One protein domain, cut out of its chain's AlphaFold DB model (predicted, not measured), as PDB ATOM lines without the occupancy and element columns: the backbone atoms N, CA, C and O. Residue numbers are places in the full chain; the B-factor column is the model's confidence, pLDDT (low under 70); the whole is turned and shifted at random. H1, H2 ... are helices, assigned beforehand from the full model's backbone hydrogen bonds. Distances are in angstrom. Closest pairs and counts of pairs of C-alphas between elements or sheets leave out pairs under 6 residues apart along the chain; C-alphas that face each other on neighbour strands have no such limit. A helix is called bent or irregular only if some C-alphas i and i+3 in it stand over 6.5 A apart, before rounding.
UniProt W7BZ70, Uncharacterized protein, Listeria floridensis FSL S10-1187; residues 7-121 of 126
ATOM      1  N   ILE A   7     148.773 181.712 172.925       87.19
ATOM      2  CA  ILE A   7     149.410 182.936 173.439       87.19
ATOM      3  C   ILE A   7     150.659 183.298 172.623       87.19
ATOM      4  O   ILE A   7     150.822 184.447 172.221       87.19
ATOM      5  N   GLN A   8     151.528 182.324 172.329       87.50
ATOM      6  CA  GLN A   8     152.728 182.561 171.522       87.50
ATOM      7  C   GLN A   8     152.390 182.995 170.095       87.50
ATOM      8  O   GLN A   8     153.052 183.876 169.558       87.50
ATOM      9  N   LYS A   9     151.349 182.415 169.486       86.81
ATOM     10  CA  LYS A   9     150.882 182.828 168.154       86.81
ATOM     11  C   LYS A   9     150.396 184.274 168.162       86.81
ATOM     12  O   LYS A   9     150.819 185.047 167.310       86.81
ATOM     13  N   THR A  10     149.568 184.647 169.138       89.94
ATOM     14  CA  THR A  10     149.085 186.027 169.281       89.94
ATOM     15  C   THR A  10     150.242 187.006 169.475       89.94
ATOM     16  O   THR A  10     150.272 188.037 168.813       89.94
ATOM     17  N   LEU A  11     151.230 186.663 170.311       90.38
ATOM     18  CA  LEU A  11     152.424 187.491 170.520       90.38
ATOM     19  C   LEU A  11     153.257 187.662 169.247       90.38
ATOM     20  O   LEU A  11     153.721 188.764 168.974       90.38
ATOM     21  N   VAL A  12     153.429 186.601 168.453       90.81
ATOM     22  CA  VAL A  12     154.139 186.685 167.167       90.81
ATOM     23  C   VAL A  12     153.391 187.596 166.194       90.81
ATOM     24  O   VAL A  12     154.014 188.455 165.582       90.81
ATOM     25  N   ILE A  13     152.067 187.458 166.078       92.06
ATOM     26  CA  ILE A  13     151.256 188.299 165.182       92.06
ATOM     27  C   ILE A  13     151.309 189.767 165.621       92.06
ATOM     28  O   ILE A  13     151.577 190.639 164.798       92.06
ATOM     29  N   ALA A  14     151.107 190.039 166.913       92.00
ATOM     30  CA  ALA A  14     151.197 191.389 167.461       92.00
ATOM     31  C   ALA A  14     152.593 191.990 167.236       92.00
ATOM     32  O   ALA A  14     152.709 193.113 166.758       92.00
ATOM     33  N   GLY A  15     153.651 191.211 167.487       91.12
ATOM     34  CA  GLY A  15     155.028 191.629 167.242       91.12
ATOM     35  C   GLY A  15     155.311 191.936 165.772       91.12
ATOM     36  O   GLY A  15     155.963 192.932 165.482       91.12
ATOM     37  N   LEU A  16     154.787 191.144 164.830       93.06
ATOM     38  CA  LEU A  16     154.928 191.417 163.394       93.06
ATOM     39  C   LEU A  16     154.242 192.725 162.985       93.06
ATOM     40  O   LEU A  16     154.807 193.491 162.206       93.06
ATOM     41  N   VAL A  17     153.057 193.002 163.532       94.88
ATOM     42  CA  VAL A  17     152.345 194.268 163.294       94.88
ATOM     43  C   VAL A  17     153.147 195.447 163.854       94.88
ATOM     44  O   VAL A  17     153.299 196.460 163.170       94.88
ATOM     45  N   SER A  18     153.718 195.312 165.054       93.25
ATOM     46  CA  SER A  18     154.602 196.328 165.640       93.25
ATOM     47  C   SER A  18     155.863 196.565 164.799       93.25
ATOM     48  O   SER A  18     156.161 197.712 164.493       93.25
ATOM     49  N   ILE A  19     156.540 195.507 164.339       94.12
ATOM     50  CA  ILE A  19     157.728 195.584 163.462       94.12
ATOM     51  C   ILE A  19     157.420 196.332 162.158       94.12
ATOM     52  O   ILE A  19     158.232 197.129 161.684       94.12
ATOM     53  N   LEU A  20     156.255 196.076 161.557       93.81
ATOM     54  CA  LEU A  20     155.789 196.782 160.360       93.81
ATOM     55  C   LEU A  20     155.528 198.263 160.642       93.81
ATOM     56  O   LEU A  20     155.917 199.120 159.852       93.81
ATOM     57  N   SER A  21     154.902 198.557 161.779       92.88
ATOM     58  CA  SER A  21     154.568 199.923 162.183       92.88
ATOM     59  C   SER A  21     155.836 200.746 162.435       92.88
ATOM     60  O   SER A  21     155.976 201.838 161.886       92.88
ATOM     61  N   ASP A  22     156.804 200.187 163.163       92.31
ATOM     62  CA  ASP A  22     158.100 200.818 163.435       92.31
ATOM     63  C   ASP A  22     158.931 201.016 162.162       92.31
ATOM     64  O   ASP A  22     159.573 202.056 161.995       92.31
ATOM     65  N   ALA A  23     158.881 200.073 161.216       90.81
ATOM     66  CA  ALA A  23     159.535 200.239 159.920       90.81
ATOM     67  C   ALA A  23     158.949 201.422 159.125       90.81
ATOM     68  O   ALA A  23     159.709 202.198 158.546       90.81
ATOM     69  N   ILE A  24     157.621 201.596 159.129       92.44
ATOM     70  CA  ILE A  24     156.956 202.737 158.479       92.44
ATOM     71  C   ILE A  24     157.333 204.045 159.182       92.44
ATOM     72  O   ILE A  24     157.692 205.015 158.512       92.44
ATOM     73  N   LEU A  25     157.322 204.074 160.519       90.88
ATOM     74  CA  LEU A  25     157.751 205.243 161.293       90.88
ATOM     75  C   LEU A  25     159.205 205.625 160.982       90.88
ATOM     76  O   LEU A  25     159.507 206.807 160.831       90.88
ATOM     77  N   GLY A  26     160.090 204.640 160.810       87.12
ATOM     78  CA  GLY A  26     161.482 204.867 160.419       87.12
ATOM     79  C   GLY A  26     161.624 205.569 159.066       87.12
ATOM     80  O   GLY A  26     162.483 206.439 158.923       87.12
ATOM     81  N   ILE A  27     160.751 205.253 158.105       89.44
ATOM     82  CA  ILE A  27     160.707 205.914 156.793       89.44
ATOM     83  C   ILE A  27     160.173 207.344 156.932       89.44
ATOM     84  O   ILE A  27     160.773 208.278 156.401       89.44
ATOM     85  N   VAL A  28     159.069 207.530 157.662       91.25
ATOM     86  CA  VAL A  28     158.405 208.836 157.829       91.25
ATOM     87  C   VAL A  28     159.301 209.836 158.565       91.25
ATOM     88  O   VAL A  28     159.383 210.999 158.177       91.25
ATOM     89  N   PHE A  29     160.012 209.388 159.600       89.12
ATOM     90  CA  PHE A  29     160.856 210.237 160.444       89.12
ATOM     91  C   PHE A  29     162.354 210.143 160.102       89.12
ATOM     92  O   PHE A  29     163.209 210.466 160.933       89.12
ATOM     93  N   ASN A  30     162.697 209.757 158.867       86.62
ATOM     94  CA  ASN A  30     164.084 209.524 158.443       86.62
ATOM     95  C   ASN A  30     164.995 210.776 158.490       86.62
ATOM     96  O   ASN A  30     166.230 210.665 158.505       86.62
ATOM     97  N   GLN A  31     164.402 211.972 158.571       88.25
ATOM     98  CA  GLN A  31     165.106 213.255 158.631       88.25
ATOM     99  C   GLN A  31     165.898 213.446 159.930       88.25
ATOM    100  O   GLN A  31     166.938 214.105 159.919       88.25
ATOM    101  N   SER A  32     165.481 212.812 161.031       89.25
ATOM    102  CA  SER A  32     166.195 212.869 162.309       89.25
ATOM    103  C   SER A  32     167.016 211.603 162.536       89.25
ATOM    104  O   SER A  32     166.468 210.517 162.721       89.25
ATOM    105  N   LEU A  33     168.345 211.742 162.567       85.62
ATOM    106  CA  LEU A  33     169.248 210.612 162.813       85.62
ATOM    107  C   LEU A  33     168.991 209.978 164.189       85.62
ATOM    108  O   LEU A  33     169.017 208.758 164.314       85.62
ATOM    109  N   ALA A  34     168.698 210.803 165.199       88.50
ATOM    110  CA  ALA A  34     168.398 210.334 166.547       88.50
ATOM    111  C   ALA A  34     167.134 209.462 166.576       88.50
ATOM    112  O   ALA A  34     167.146 208.387 167.171       88.50
ATOM    113  N   VAL A  35     166.069 209.882 165.883       89.00
ATOM    114  CA  VAL A  35     164.816 209.111 165.808       89.00
ATOM    115  C   VAL A  35     165.042 207.785 165.084       89.00
ATOM    116  O   VAL A  35     164.650 206.741 165.596       89.00
ATOM    117  N   VAL A  36     165.741 207.800 163.945       88.19
ATOM    118  CA  VAL A  36     166.067 206.577 163.190       88.19
ATOM    119  C   VAL A  36     166.907 205.606 164.020       88.19
ATOM    120  O   VAL A  36     166.676 204.400 163.963       88.19
ATOM    121  N   ALA A  37     167.867 206.107 164.801       88.12
ATOM    122  CA  ALA A  37     168.694 205.274 165.669       88.12
ATOM    123  C   ALA A  37     167.860 204.604 166.772       88.12
ATOM    124  O   ALA A  37     167.968 203.394 166.968       88.12
ATOM    125  N   VAL A  38     166.990 205.364 167.447       91.81
ATOM    126  CA  VAL A  38     166.094 204.832 168.489       91.81
ATOM    127  C   VAL A  38     165.137 203.793 167.907       91.81
ATOM    128  O   VAL A  38     165.056 202.684 168.432       91.81
ATOM    129  N   LEU A  39     164.474 204.108 166.790       92.44
ATOM    130  CA  LEU A  39     163.581 203.170 166.106       92.44
ATOM    131  C   LEU A  39     164.328 201.916 165.635       92.44
ATOM    132  O   LEU A  39     163.804 200.816 165.755       92.44
ATOM    133  N   GLY A  40     165.573 202.045 165.172       91.56
ATOM    134  CA  GLY A  40     166.408 200.903 164.797       91.56
ATOM    135  C   GLY A  40     166.719 199.969 165.973       91.56
ATOM    136  O   GLY A  40     166.659 198.749 165.821       91.56
ATOM    137  N   VAL A  41     167.005 200.518 167.158       92.94
ATOM    138  CA  VAL A  41     167.230 199.717 168.375       92.94
ATOM    139  C   VAL A  41     165.947 199.013 168.815       92.94
ATOM    140  O   VAL A  41     165.981 197.817 169.104       92.94
ATOM    141  N   ILE A  42     164.815 199.722 168.826       94.69
ATOM    142  CA  ILE A  42     163.506 199.135 169.153       94.69
ATOM    143  C   ILE A  42     163.186 198.002 168.174       94.69
ATOM    144  O   ILE A  42     162.864 196.889 168.598       94.69
ATOM    145  N   GLN A  43     163.384 198.244 166.879       94.38
ATOM    146  CA  GLN A  43     163.171 197.252 165.836       94.38
ATOM    147  C   GLN A  43     164.039 196.011 166.032       94.38
ATOM    148  O   GLN A  43     163.560 194.889 165.849       94.38
ATOM    149  N   LEU A  44     165.311 196.190 166.404       93.94
ATOM    150  CA  LEU A  44     166.206 195.077 166.694       93.94
ATOM    151  C   LEU A  44     165.639 194.234 167.840       93.94
ATOM    152  O   LEU A  44     165.489 193.026 167.686       93.94
ATOM    153  N   ILE A  45     165.253 194.857 168.954       94.44
ATOM    154  CA  ILE A  45     164.705 194.150 170.121       94.44
ATOM    155  C   ILE A  45     163.419 193.393 169.755       94.44
ATOM    156  O   ILE A  45     163.309 192.198 170.043       94.44
ATOM    157  N   LEU A  46     162.474 194.055 169.078       94.56
ATOM    158  CA  LEU A  46     161.217 193.444 168.638       94.56
ATOM    159  C   LEU A  46     161.460 192.256 167.703       94.56
ATOM    160  O   LEU A  46     160.894 191.179 167.901       94.56
ATOM    161  N   SER A  47     162.348 192.421 166.720       94.38
ATOM    162  CA  SER A  47     162.670 191.373 165.750       94.38
ATOM    163  C   SER A  47     163.297 190.155 166.424       94.38
ATOM    164  O   SER A  47     162.924 189.022 166.115       94.38
ATOM    165  N   GLN A  48     164.195 190.365 167.388       93.31
ATOM    166  CA  GLN A  48     164.808 189.273 168.143       93.31
ATOM    167  C   GLN A  48     163.793 188.563 169.050       93.31
ATOM    168  O   GLN A  48     163.805 187.333 169.119       93.31
ATOM    169  N   ALA A  49     162.866 189.293 169.679       93.44
ATOM    170  CA  ALA A  49     161.792 188.699 170.476       93.44
ATOM    171  C   ALA A  49     160.862 187.818 169.621       93.44
ATOM    172  O   ALA A  49     160.590 186.666 169.978       93.44
ATOM    173  N   VAL A  50     160.434 188.318 168.456       94.69
ATOM    174  CA  VAL A  50     159.613 187.554 167.506       94.69
ATOM    175  C   VAL A  50     160.368 186.324 167.005       94.69
ATOM    176  O   VAL A  50     159.822 185.220 167.038       94.69
ATOM    177  N   CYS A  51     161.639 186.469 166.613       93.81
ATOM    178  CA  CYS A  51     162.465 185.344 166.173       93.81
ATOM    179  C   CYS A  51     162.656 184.304 167.284       93.81
ATOM    180  O   CYS A  51     162.584 183.103 167.015       93.81
ATOM    181  N   TYR A  52     162.847 184.726 168.539       92.12
ATOM    182  CA  TYR A  52     162.960 183.813 169.674       92.12
ATOM    183  C   TYR A  52     161.709 182.950 169.831       92.12
ATOM    184  O   TYR A  52     161.809 181.722 169.871       92.12
ATOM    185  N   ILE A  53     160.529 183.572 169.874       91.50
ATOM    186  CA  ILE A  53     159.262 182.854 170.057       91.50
ATOM    187  C   ILE A  53     158.962 181.974 168.841       91.50
ATOM    188  O   ILE A  53     158.556 180.823 169.000       91.50
ATOM    189  N   TRP A  54     159.168 182.491 167.630       90.44
ATOM    190  CA  TRP A  54     158.742 181.819 166.407       90.44
ATOM    191  C   TRP A  54     159.699 180.710 165.951       90.44
ATOM    192  O   TRP A  54     159.246 179.656 165.504       90.44
ATOM    193  N   ILE A  55     161.011 180.923 166.073       89.75
ATOM    194  CA  ILE A  55     162.041 180.041 165.504       89.75
ATOM    195  C   ILE A  55     162.735 179.228 166.596       89.75
ATOM    196  O   ILE A  55     162.830 178.008 166.471       89.75
ATOM    197  N   TYR A  56     163.196 179.868 167.673       87.38
ATOM    198  CA  TYR A  56     164.061 179.214 168.661       87.38
ATOM    199  C   TYR A  56     163.301 178.431 169.740       87.38
ATOM    200  O   TYR A  56     163.709 177.326 170.099       87.38
ATOM    201  N   ALA A  57     162.186 178.957 170.252       86.44
ATOM    202  CA  ALA A  57     161.359 178.293 171.258       86.44
ATOM    203  C   ALA A  57     160.845 176.894 170.838       86.44
ATOM    204  O   ALA A  57     160.851 175.995 171.687       86.44
ATOM    205  N   PRO A  58     160.442 176.641 169.573       86.44
ATOM    206  CA  PRO A  58     160.021 175.307 169.140       86.44
ATOM    207  C   PRO A  58     161.178 174.332 168.840       86.44
ATOM    208  O   PRO A  58     160.897 173.164 168.538       86.44
ATOM    209  N   LEU A  59     162.451 174.755 168.920       84.69
ATOM    210  CA  LEU A  59     163.604 173.860 168.751       84.69
ATOM    211  C   LEU A  59     163.692 172.862 169.910       84.69
ATOM    212  O   LEU A  59     163.688 173.243 171.086       84.69
ATOM    213  N   LYS A  60     163.822 171.575 169.572       82.44
ATOM    214  CA  LYS A  60     164.020 170.471 170.524       82.44
ATOM    215  C   LYS A  60     165.497 170.353 170.920       82.44
ATOM    216  O   LYS A  60     166.157 169.389 170.559       82.44
ATOM    217  N   VAL A  61     166.018 171.358 171.610       82.88
ATOM    218  CA  VAL A  61     167.404 171.390 172.104       82.88
ATOM    219  C   VAL A  61     167.436 171.879 173.545       82.88
ATOM    220  O   VAL A  61     166.500 172.547 173.993       82.88
ATOM    221  N   GLU A  62     168.517 171.568 174.260       86.44
ATOM    222  CA  GLU A  62     168.752 172.090 175.606       86.44
ATOM    223  C   GLU A  62     168.736 173.623 175.632       86.44
ATOM    224  O   GLU A  62     169.179 174.292 174.690       86.44
ATOM    225  N   GLN A  63     168.274 174.190 176.747       85.50
ATOM    226  CA  GLN A  63     168.137 175.638 176.910       85.50
ATOM    227  C   GLN A  63     169.471 176.373 176.692       85.50
ATOM    228  O   GLN A  63     169.504 177.398 176.011       85.50
ATOM    229  N   THR A  64     170.587 175.821 177.177       88.44
ATOM    230  CA  THR A  64     171.931 176.393 176.987       88.44
ATOM    231  C   THR A  64     172.316 176.469 175.510       88.44
ATOM    232  O   THR A  64     172.835 177.486 175.047       88.44
ATOM    233  N   ARG A  65     172.034 175.414 174.734       87.88
ATOM    234  CA  ARG A  65     172.304 175.385 173.291       87.88
ATOM    235  C   ARG A  65     171.411 176.376 172.547       87.88
ATOM    236  O   ARG A  65     171.916 177.120 171.708       87.88
ATOM    237  N   ARG A  66     170.123 176.445 172.899       89.38
ATOM    238  CA  ARG A  66     169.173 177.416 172.333       89.38
ATOM    239  C   ARG A  66     169.649 178.854 172.528       89.38
ATOM    240  O   ARG A  66     169.655 179.617 171.570       89.38
ATOM    241  N   MET A  67     170.088 179.204 173.738       90.44
ATOM    242  CA  MET A  67     170.586 180.551 174.040       90.44
ATOM    243  C   MET A  67     171.872 180.886 173.278       90.44
ATOM    244  O   MET A  67     172.026 182.016 172.822       90.44
ATOM    245  N   LYS A  68     172.769 179.910 173.077       91.88
ATOM    246  CA  LYS A  68     173.961 180.096 172.232       91.88
ATOM    247  C   LYS A  68     173.591 180.380 170.775       91.88
ATOM    248  O   LYS A  68     174.118 181.327 170.204       91.88
ATOM    249  N   LEU A  69     172.677 179.599 170.195       91.50
ATOM    250  CA  LEU A  69     172.189 179.814 168.827       91.50
ATOM    251  C   LEU A  69     171.510 181.181 168.686       91.50
ATOM    252  O   LEU A  69     171.784 181.907 167.740       91.50
ATOM    253  N   PHE A  70     170.678 181.555 169.659       92.81
ATOM    254  CA  PHE A  70     170.020 182.858 169.686       92.81
ATOM    255  C   PHE A  70     171.028 184.015 169.737       92.81
ATOM    256  O   PHE A  70     170.956 184.926 168.916       92.81
ATOM    257  N   SER A  71     172.011 183.943 170.638       93.00
ATOM    258  CA  SER A  71     173.073 184.950 170.751       93.00
ATOM    259  C   SER A  71     173.890 185.068 169.461       93.00
ATOM    260  O   SER A  71     174.112 186.171 168.967       93.00
ATOM    261  N   LEU A  72     174.259 183.942 168.844       92.12
ATOM    262  CA  LEU A  72     174.950 183.944 167.552       92.12
ATOM    263  C   LEU A  72     174.099 184.571 166.436       92.12
ATOM    264  O   LEU A  72     174.630 185.318 165.618       92.12
ATOM    265  N   GLY A  73     172.786 184.326 166.421       91.44
ATOM    266  CA  GLY A  73     171.864 184.975 165.488       91.44
ATOM    267  C   GLY A  73     171.829 186.500 165.651       91.44
ATOM    268  O   GLY A  73     171.881 187.225 164.654       91.44
ATOM    269  N   ILE A  74     171.820 186.993 166.895       93.50
ATOM    270  CA  ILE A  74     171.917 188.432 167.200       93.50
ATOM    271  C   ILE A  74     173.243 188.997 166.687       93.50
ATOM    272  O   ILE A  74     173.250 190.013 165.994       93.50
ATOM    273  N   VAL A  75     174.362 188.330 166.983       94.19
ATOM    274  CA  VAL A  75     175.698 188.774 166.560       94.19
ATOM    275  C   VAL A  75     175.784 188.888 165.037       94.19
ATOM    276  O   VAL A  75     176.223 189.919 164.532       94.19
ATOM    277  N   ILE A  76     175.300 187.886 164.294       92.94
ATOM    278  CA  ILE A  76     175.259 187.939 162.823       92.94
ATOM    279  C   ILE A  76     174.417 189.119 162.337       92.94
ATOM    280  O   ILE A  76     174.836 189.841 161.435       92.94
ATOM    281  N   THR A  77     173.254 189.337 162.950       93.31
ATOM    282  CA  THR A  77     172.366 190.452 162.595       93.31
ATOM    283  C   THR A  77     173.086 191.792 162.742       93.31
ATOM    284  O   THR A  77     173.040 192.612 161.828       93.31
ATOM    285  N   ILE A  78     173.784 192.002 163.863       93.25
ATOM    286  CA  ILE A  78     174.524 193.239 164.141       93.25
ATOM    287  C   ILE A  78     175.664 193.428 163.140       93.25
ATOM    288  O   ILE A  78     175.816 194.520 162.597       93.25
ATOM    289  N   ILE A  79     176.437 192.375 162.858       94.31
ATOM    290  CA  ILE A  79     177.553 192.435 161.904       94.31
ATOM    291  C   ILE A  79     177.048 192.811 160.507       94.31
ATOM    292  O   ILE A  79     177.590 193.719 159.880       94.31
ATOM    293  N   LEU A  80     175.988 192.155 160.029       92.81
ATOM    294  CA  LEU A  80     175.417 192.442 158.713       92.81
ATOM    295  C   LEU A  80     174.794 193.840 158.654       92.81
ATOM    296  O   LEU A  80     174.965 194.543 157.659       92.81
ATOM    297  N   ALA A  81     174.119 194.274 159.720       91.81
ATOM    298  CA  ALA A  81     173.548 195.612 159.794       91.81
ATOM    299  C   ALA A  81     174.646 196.686 159.762       91.81
ATOM    300  O   ALA A  81     174.530 197.644 159.004       91.81
ATOM    301  N   ALA A  82     175.734 196.497 160.516       91.19
ATOM    302  CA  ALA A  82     176.883 197.398 160.513       91.19
ATOM    303  C   ALA A  82     177.560 197.460 159.133       91.19
ATOM    304  O   ALA A  82     177.904 198.542 158.661       91.19
ATOM    305  N   LEU A  83     177.691 196.317 158.455       92.62
ATOM    306  CA  LEU A  83     178.264 196.245 157.113       92.62
ATOM    307  C   LEU A  83     177.405 196.994 156.082       92.62
ATOM    308  O   LEU A  83     177.935 197.771 155.292       92.62
ATOM    309  N   ILE A  84     176.079 196.834 156.118       90.94
ATOM    310  CA  ILE A  84     175.171 197.575 155.225       90.94
ATOM    311  C   ILE A  84     175.161 199.068 155.566       90.94
ATOM    312  O   ILE A  84     175.167 199.894 154.655       90.94
ATOM    313  N   ALA A  85     175.191 199.427 156.852       88.25
ATOM    314  CA  ALA A  85     175.285 200.818 157.287       88.25
ATOM    315  C   ALA A  85     176.560 201.501 156.770       88.25
ATOM    316  O   ALA A  85     176.519 202.680 156.428       88.25
ATOM    317  N   PHE A  86     177.668 200.762 156.677       90.88
ATOM    318  CA  PHE A  86     178.927 201.257 156.128       90.88
ATOM    319  C   PHE A  86     178.911 201.357 154.594       90.88
ATOM    320  O   PHE A  86     179.355 202.359 154.041       90.88
ATOM    321  N   LEU A  87     178.384 200.342 153.900       91.56
ATOM    322  CA  LEU A  87     178.405 200.279 152.434       91.56
ATOM    323  C   LEU A  87     177.345 201.163 151.768       91.56
ATOM    324  O   LEU A  87     177.592 201.725 150.702       91.56
ATOM    325  N   VAL A  88     176.152 201.263 152.359       91.38
ATOM    326  CA  VAL A  88     175.002 201.959 151.762       91.38
ATOM    327  C   VAL A  88     174.289 202.838 152.804       91.38
ATOM    328  O   VAL A  88     173.099 202.651 153.071       91.38
ATOM    329  N   PRO A  89     174.980 203.829 153.403       86.25
ATOM    330  CA  PRO A  89     174.495 204.573 154.570       86.25
ATOM    331  C   PRO A  89     173.179 205.324 154.329       86.25
ATOM    332  O   PRO A  89     172.309 205.339 155.200       86.25
ATOM    333  N   ALA A  90     172.994 205.918 153.147       84.88
ATOM    334  CA  ALA A  90     171.777 206.665 152.815       84.88
ATOM    335  C   ALA A  90     170.533 205.757 152.755       84.88
ATOM    336  O   ALA A  90     169.479 206.088 153.312       84.88
ATOM    337  N   ASN A  91     170.671 204.578 152.143       86.31
ATOM    338  CA  ASN A  91     169.585 203.600 152.061       86.31
ATOM    339  C   ASN A  91     169.375 202.923 153.413       86.31
ATOM    340  O   ASN A  91     168.235 202.743 153.832       86.31
ATOM    341  N   PHE A  92     170.461 202.605 154.125       86.31
ATOM    342  CA  PHE A  92     170.377 202.039 155.462       86.31
ATOM    343  C   PHE A  92     169.610 202.963 156.399       86.31
ATOM    344  O   PHE A  92     168.708 202.508 157.081       86.31
ATOM    345  N   ARG A  93     169.888 204.269 156.388       85.44
ATOM    346  CA  ARG A  93     169.152 205.238 157.205       85.44
ATOM    347  C   ARG A  93     167.660 205.278 156.869       85.44
ATOM    348  O   ARG A  93     166.840 205.361 157.773       85.44
ATOM    349  N   SER A  94     167.321 205.223 155.585       86.44
ATOM    350  CA  SER A  94     165.930 205.334 155.126       86.44
ATOM    351  C   SER A  94     165.110 204.074 155.403       86.44
ATOM    352  O   SER A  94     163.905 204.162 155.609       86.44
ATOM    353  N   TYR A  95     165.759 202.908 155.427       89.31
ATOM    354  CA  TYR A  95     165.104 201.602 155.513       89.31
ATOM    355  C   TYR A  95     165.632 200.741 156.669       89.31
ATOM    356  O   TYR A  95     165.483 199.517 156.644       89.31
ATOM    357  N   SER A  96     166.246 201.353 157.687       88.38
ATOM    358  CA  SER A  96     166.958 200.654 158.770       88.38
ATOM    359  C   SER A  96     166.062 199.635 159.459       88.38
ATOM    360  O   SER A  96     166.467 198.491 159.643       88.38
ATOM    361  N   GLY A  97     164.818 200.012 159.763       88.81
ATOM    362  CA  GLY A  97     163.857 199.133 160.417       88.81
ATOM    363  C   GLY A  97     163.536 197.877 159.593       88.81
ATOM    364  O   GLY A  97     163.535 196.758 160.110       88.81
ATOM    365  N   ALA A  98     163.320 198.033 158.286       90.50
ATOM    366  CA  ALA A  98     163.054 196.905 157.394       90.50
ATOM    367  C   ALA A  98     164.294 196.012 157.224       90.50
ATOM    368  O   ALA A  98     164.197 194.788 157.309       90.50
ATOM    369  N   ILE A  99     165.471 196.620 157.046       93.00
ATOM    370  CA  ILE A  99     166.744 195.903 156.907       93.00
ATOM    371  C   ILE A  99     167.036 195.091 158.173       93.00
ATOM    372  O   ILE A  99     167.308 193.897 158.084       93.00
ATOM    373  N   ILE A 100     166.923 195.699 159.356       93.44
ATOM    374  CA  ILE A 100     167.166 195.032 160.642       93.44
ATOM    375  C   ILE A 100     166.212 193.851 160.842       93.44
ATOM    376  O   ILE A 100     166.655 192.783 161.274       93.44
ATOM    377  N   ALA A 101     164.930 194.004 160.504       92.94
ATOM    378  CA  ALA A 101     163.954 192.921 160.610       92.94
ATOM    379  C   ALA A 101     164.308 191.738 159.695       92.94
ATOM    380  O   ALA A 101     164.330 190.588 160.144       92.94
ATOM    381  N   LEU A 102     164.660 192.014 158.434       93.94
ATOM    382  CA  LEU A 102     165.079 190.988 157.475       93.94
ATOM    383  C   LEU A 102     166.350 190.271 157.933       93.94
ATOM    384  O   LEU A 102     166.395 189.042 157.939       93.94
ATOM    385  N   LEU A 103     167.364 191.018 158.367       94.56
ATOM    386  CA  LEU A 103     168.614 190.444 158.864       94.56
ATOM    387  C   LEU A 103     168.401 189.595 160.116       94.56
ATOM    388  O   LEU A 103     168.985 188.519 160.223       94.56
ATOM    389  N   SER A 104     167.537 190.042 161.032       93.69
ATOM    390  CA  SER A 104     167.189 189.288 162.242       93.69
ATOM    391  C   SER A 104     166.569 187.940 161.887       93.69
ATOM    392  O   SER A 104     166.944 186.907 162.444       93.69
ATOM    393  N   TYR A 105     165.659 187.939 160.911       93.69
ATOM    394  CA  TYR A 105     165.018 186.725 160.421       93.69
ATOM    395  C   TYR A 105     166.009 185.787 159.720       93.69
ATOM    396  O   TYR A 105     166.042 184.592 160.019       93.69
ATOM    397  N   VAL A 106     166.868 186.324 158.846       92.81
ATOM    398  CA  VAL A 106     167.925 185.556 158.167       92.81
ATOM    399  C   VAL A 106     168.887 184.938 159.182       92.81
ATOM    400  O   VAL A 106     169.143 183.737 159.122       92.81
ATOM    401  N   GLY A 107     169.370 185.717 160.153       90.75
ATOM    402  CA  GLY A 107     170.239 185.226 161.222       90.75
ATOM    403  C   GLY A 107     169.588 184.097 162.021       90.75
ATOM    404  O   GLY A 107     170.233 183.089 162.316       90.75
ATOM    405  N   ALA A 108     168.289 184.213 162.307       91.62
ATOM    406  CA  ALA A 108     167.542 183.176 163.006       91.62
ATOM    407  C   ALA A 108     167.354 181.888 162.187       91.62
ATOM    408  O   ALA A 108     167.501 180.792 162.735       91.62
ATOM    409  N   ILE A 109     167.081 181.993 160.884       91.56
ATOM    410  CA  ILE A 109     167.007 180.825 159.994       91.56
ATOM    411  C   ILE A 109     168.363 180.136 159.888       91.56
ATOM    412  O   ILE A 109     168.424 178.916 160.027       91.56
ATOM    413  N   LEU A 110     169.442 180.894 159.683       90.44
ATOM    414  CA  LEU A 110     170.789 180.335 159.576       90.44
ATOM    415  C   LEU A 110     171.145 179.521 160.821       90.44
ATOM    416  O   LEU A 110     171.597 178.388 160.705       90.44
ATOM    417  N   MET A 111     170.872 180.051 162.014       91.56
ATOM    418  CA  MET A 111     171.145 179.341 163.266       91.56
ATOM    419  C   MET A 111     170.282 178.095 163.445       91.56
ATOM    420  O   MET A 111     170.762 177.068 163.931       91.56
ATOM    421  N   ARG A 112     169.017 178.154 163.027       87.94
ATOM    422  CA  ARG A 112     168.157 176.970 162.987       87.94
ATOM    423  C   ARG A 112     168.720 175.900 162.051       87.94
ATOM    424  O   ARG A 112     168.700 174.727 162.415       87.94
ATOM    425  N   GLU A 113     169.227 176.290 160.888       86.94
ATOM    426  CA  GLU A 113     169.785 175.352 159.914       86.94
ATOM    427  C   GLU A 113     171.124 174.765 160.379       86.94
ATOM    428  O   GLU A 113     171.345 173.561 160.271       86.94
ATOM    429  N   VAL A 114     171.982 175.577 161.007       87.25
ATOM    430  CA  VAL A 114     173.198 175.111 161.699       87.25
ATOM    431  C   VAL A 114     172.856 174.051 162.745       87.25
ATOM    432  O   VAL A 114     173.562 173.054 162.885       87.25
ATOM    433  N   GLU A 115     171.758 174.229 163.479       86.81
ATOM    434  CA  GLU A 115     171.338 173.243 164.469       86.81
ATOM    435  C   GLU A 115     170.751 171.976 163.838       86.81
ATOM    436  O   GLU A 115     171.042 170.873 164.293       86.81
ATOM    437  N   HIS A 116     169.965 172.104 162.768       81.31
ATOM    438  CA  HIS A 116     169.427 170.959 162.031       81.31
ATOM    439  C   HIS A 116     170.510 170.123 161.333       81.31
ATOM    440  O   HIS A 116     170.370 168.904 161.208       81.31
ATOM    441  N   THR A 117     171.589 170.758 160.879       80.44
ATOM    442  CA  THR A 117     172.709 170.097 160.195       80.44
ATOM    443  C   THR A 117     173.765 169.550 161.157       80.44
ATOM    444  O   THR A 117     174.632 168.784 160.731       80.44
ATOM    445  N   ASN A 118     173.668 169.863 162.455       76.94
ATOM    446  CA  ASN A 118     174.619 169.424 163.469       76.94
ATOM    447  C   ASN A 118     174.641 167.880 163.589       76.94
ATOM    448  O   ASN A 118     173.626 167.272 163.946       76.94
ATOM    449  N   PRO A 119     175.791 167.218 163.346       64.31
ATOM    450  CA  PRO A 119     175.898 165.760 163.394       64.31
ATOM    451  C   PRO A 119     175.573 165.169 164.772       64.31
ATOM    452  O   PRO A 119     175.100 164.035 164.842       64.31
ATOM    453  N   ALA A 120     175.744 165.930 165.859       66.06
ATOM    454  CA  ALA A 120     175.352 165.500 167.203       66.06
ATOM    455  C   ALA A 120     173.830 165.292 167.340       66.06
ATOM    456  O   ALA A 120     173.398 164.427 168.092       66.06
ATOM    457  N   ASN A 121     173.026 166.032 166.569       59.69
ATOM    458  CA  ASN A 121     171.562 165.987 166.611       59.69
ATOM    459  C   ASN A 121     170.966 164.994 165.587       59.69
ATOM    460  O   ASN A 121     169.789 164.641 165.656       59.69
TER     461      ASN A 121
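AT A GLANCE: This is residues 7 to 121 of the 126 residues of an uncharacterized protein of Listeria floridensis FSL S10-1187 (UniProt W7BZ70). Four long helices make a flat up-and-down bundle, with H2 and H4 side by side in its middle, H1 on one side and H3 on the other. H4 starts with a short turned piece at one end of the bundle, before a kink near residue 96, and then runs back between H1 and H3. The printed part has 115 residues with four named helices, in the order H1, H2, H3, H4, and no named strand; its class is all helix. It is compact, with a radius of gyration of the C-alphas of 14.9 A, and its C-alphas span 49 by 34 by 17 A.

HOW THE PARTS SIT: Look first at H1, residues 7 to 28, and H2, residues 33 to 56: they form a helical hairpin and touch, the closest C-alphas being those of Val 12 and Val 50, 5.6 A apart. Their lines stand at a shallow tilt of 22 degrees, opposite ways. Go on to H3, residues 63 to 87, which forms a hairpin with H2; residues 66 to 74 of H3 alone touch residues 48 to 56 of H2, the C-alphas of Tyr 56 and Arg 66 coming closest at 6.5 A. That tilt of 33 degrees is shallow, only just short of steep, and they run opposite ways. H1 and H3 are apart. Next comes H4, residues 89 to 117, in a hairpin with H3: the two touch, with the C-alphas of Gly 73 and Gly 107 closest at 4.6 A and a shallow tilt of 32 degrees, opposite ways. H4 also touches H2, which runs the same way at a shallow tilt of 18 degrees; their closest C-alphas, of Gly 40 and Gly 97, are 5.4 A apart. Residues 94 to 101 of H4 alone touch residues 19 to 27 of H1, closest at the C-alphas of Ala 23 and Gly 97, 4.5 A apart. H2 and H4 are the hubs, each touching 3 helices. In H1, H2 and H3 every O i to N i+4 pair is within hydrogen-bond range; in H4, 23 of 25 are.

IN THESE COORDINATES: Find C-alpha 7 at (149.410, 182.936, 173.439); from there H1 runs 31.5 A to C-alpha 28. H2 begins at C-alpha 33, at (169.248, 210.612, 162.813), and measures 32.4 A; it is neither bent nor irregular, but only just, with C-alphas 53 and 56 at 6.2 A. H3 measures 36.2 A. H4 measures 35.0 A and ends at C-alpha 117, at (172.709, 170.097, 160.195); it is irregular, with C-alphas 94 and 97 at 8.4 A, and has a kink of 87 degrees near residue 96.

THE WHOLE: The two C-alphas farthest apart, of Gln 31 and Ala 120, are 49.6 A from each other. The printed part has no cut. The links H1 to H2 and H3 to H4 are tight, H2 to H3 is short, and no link is long. The mean pLDDT of the printed part is 89.6; look for low confidence, under 70, at residues 119 to 121.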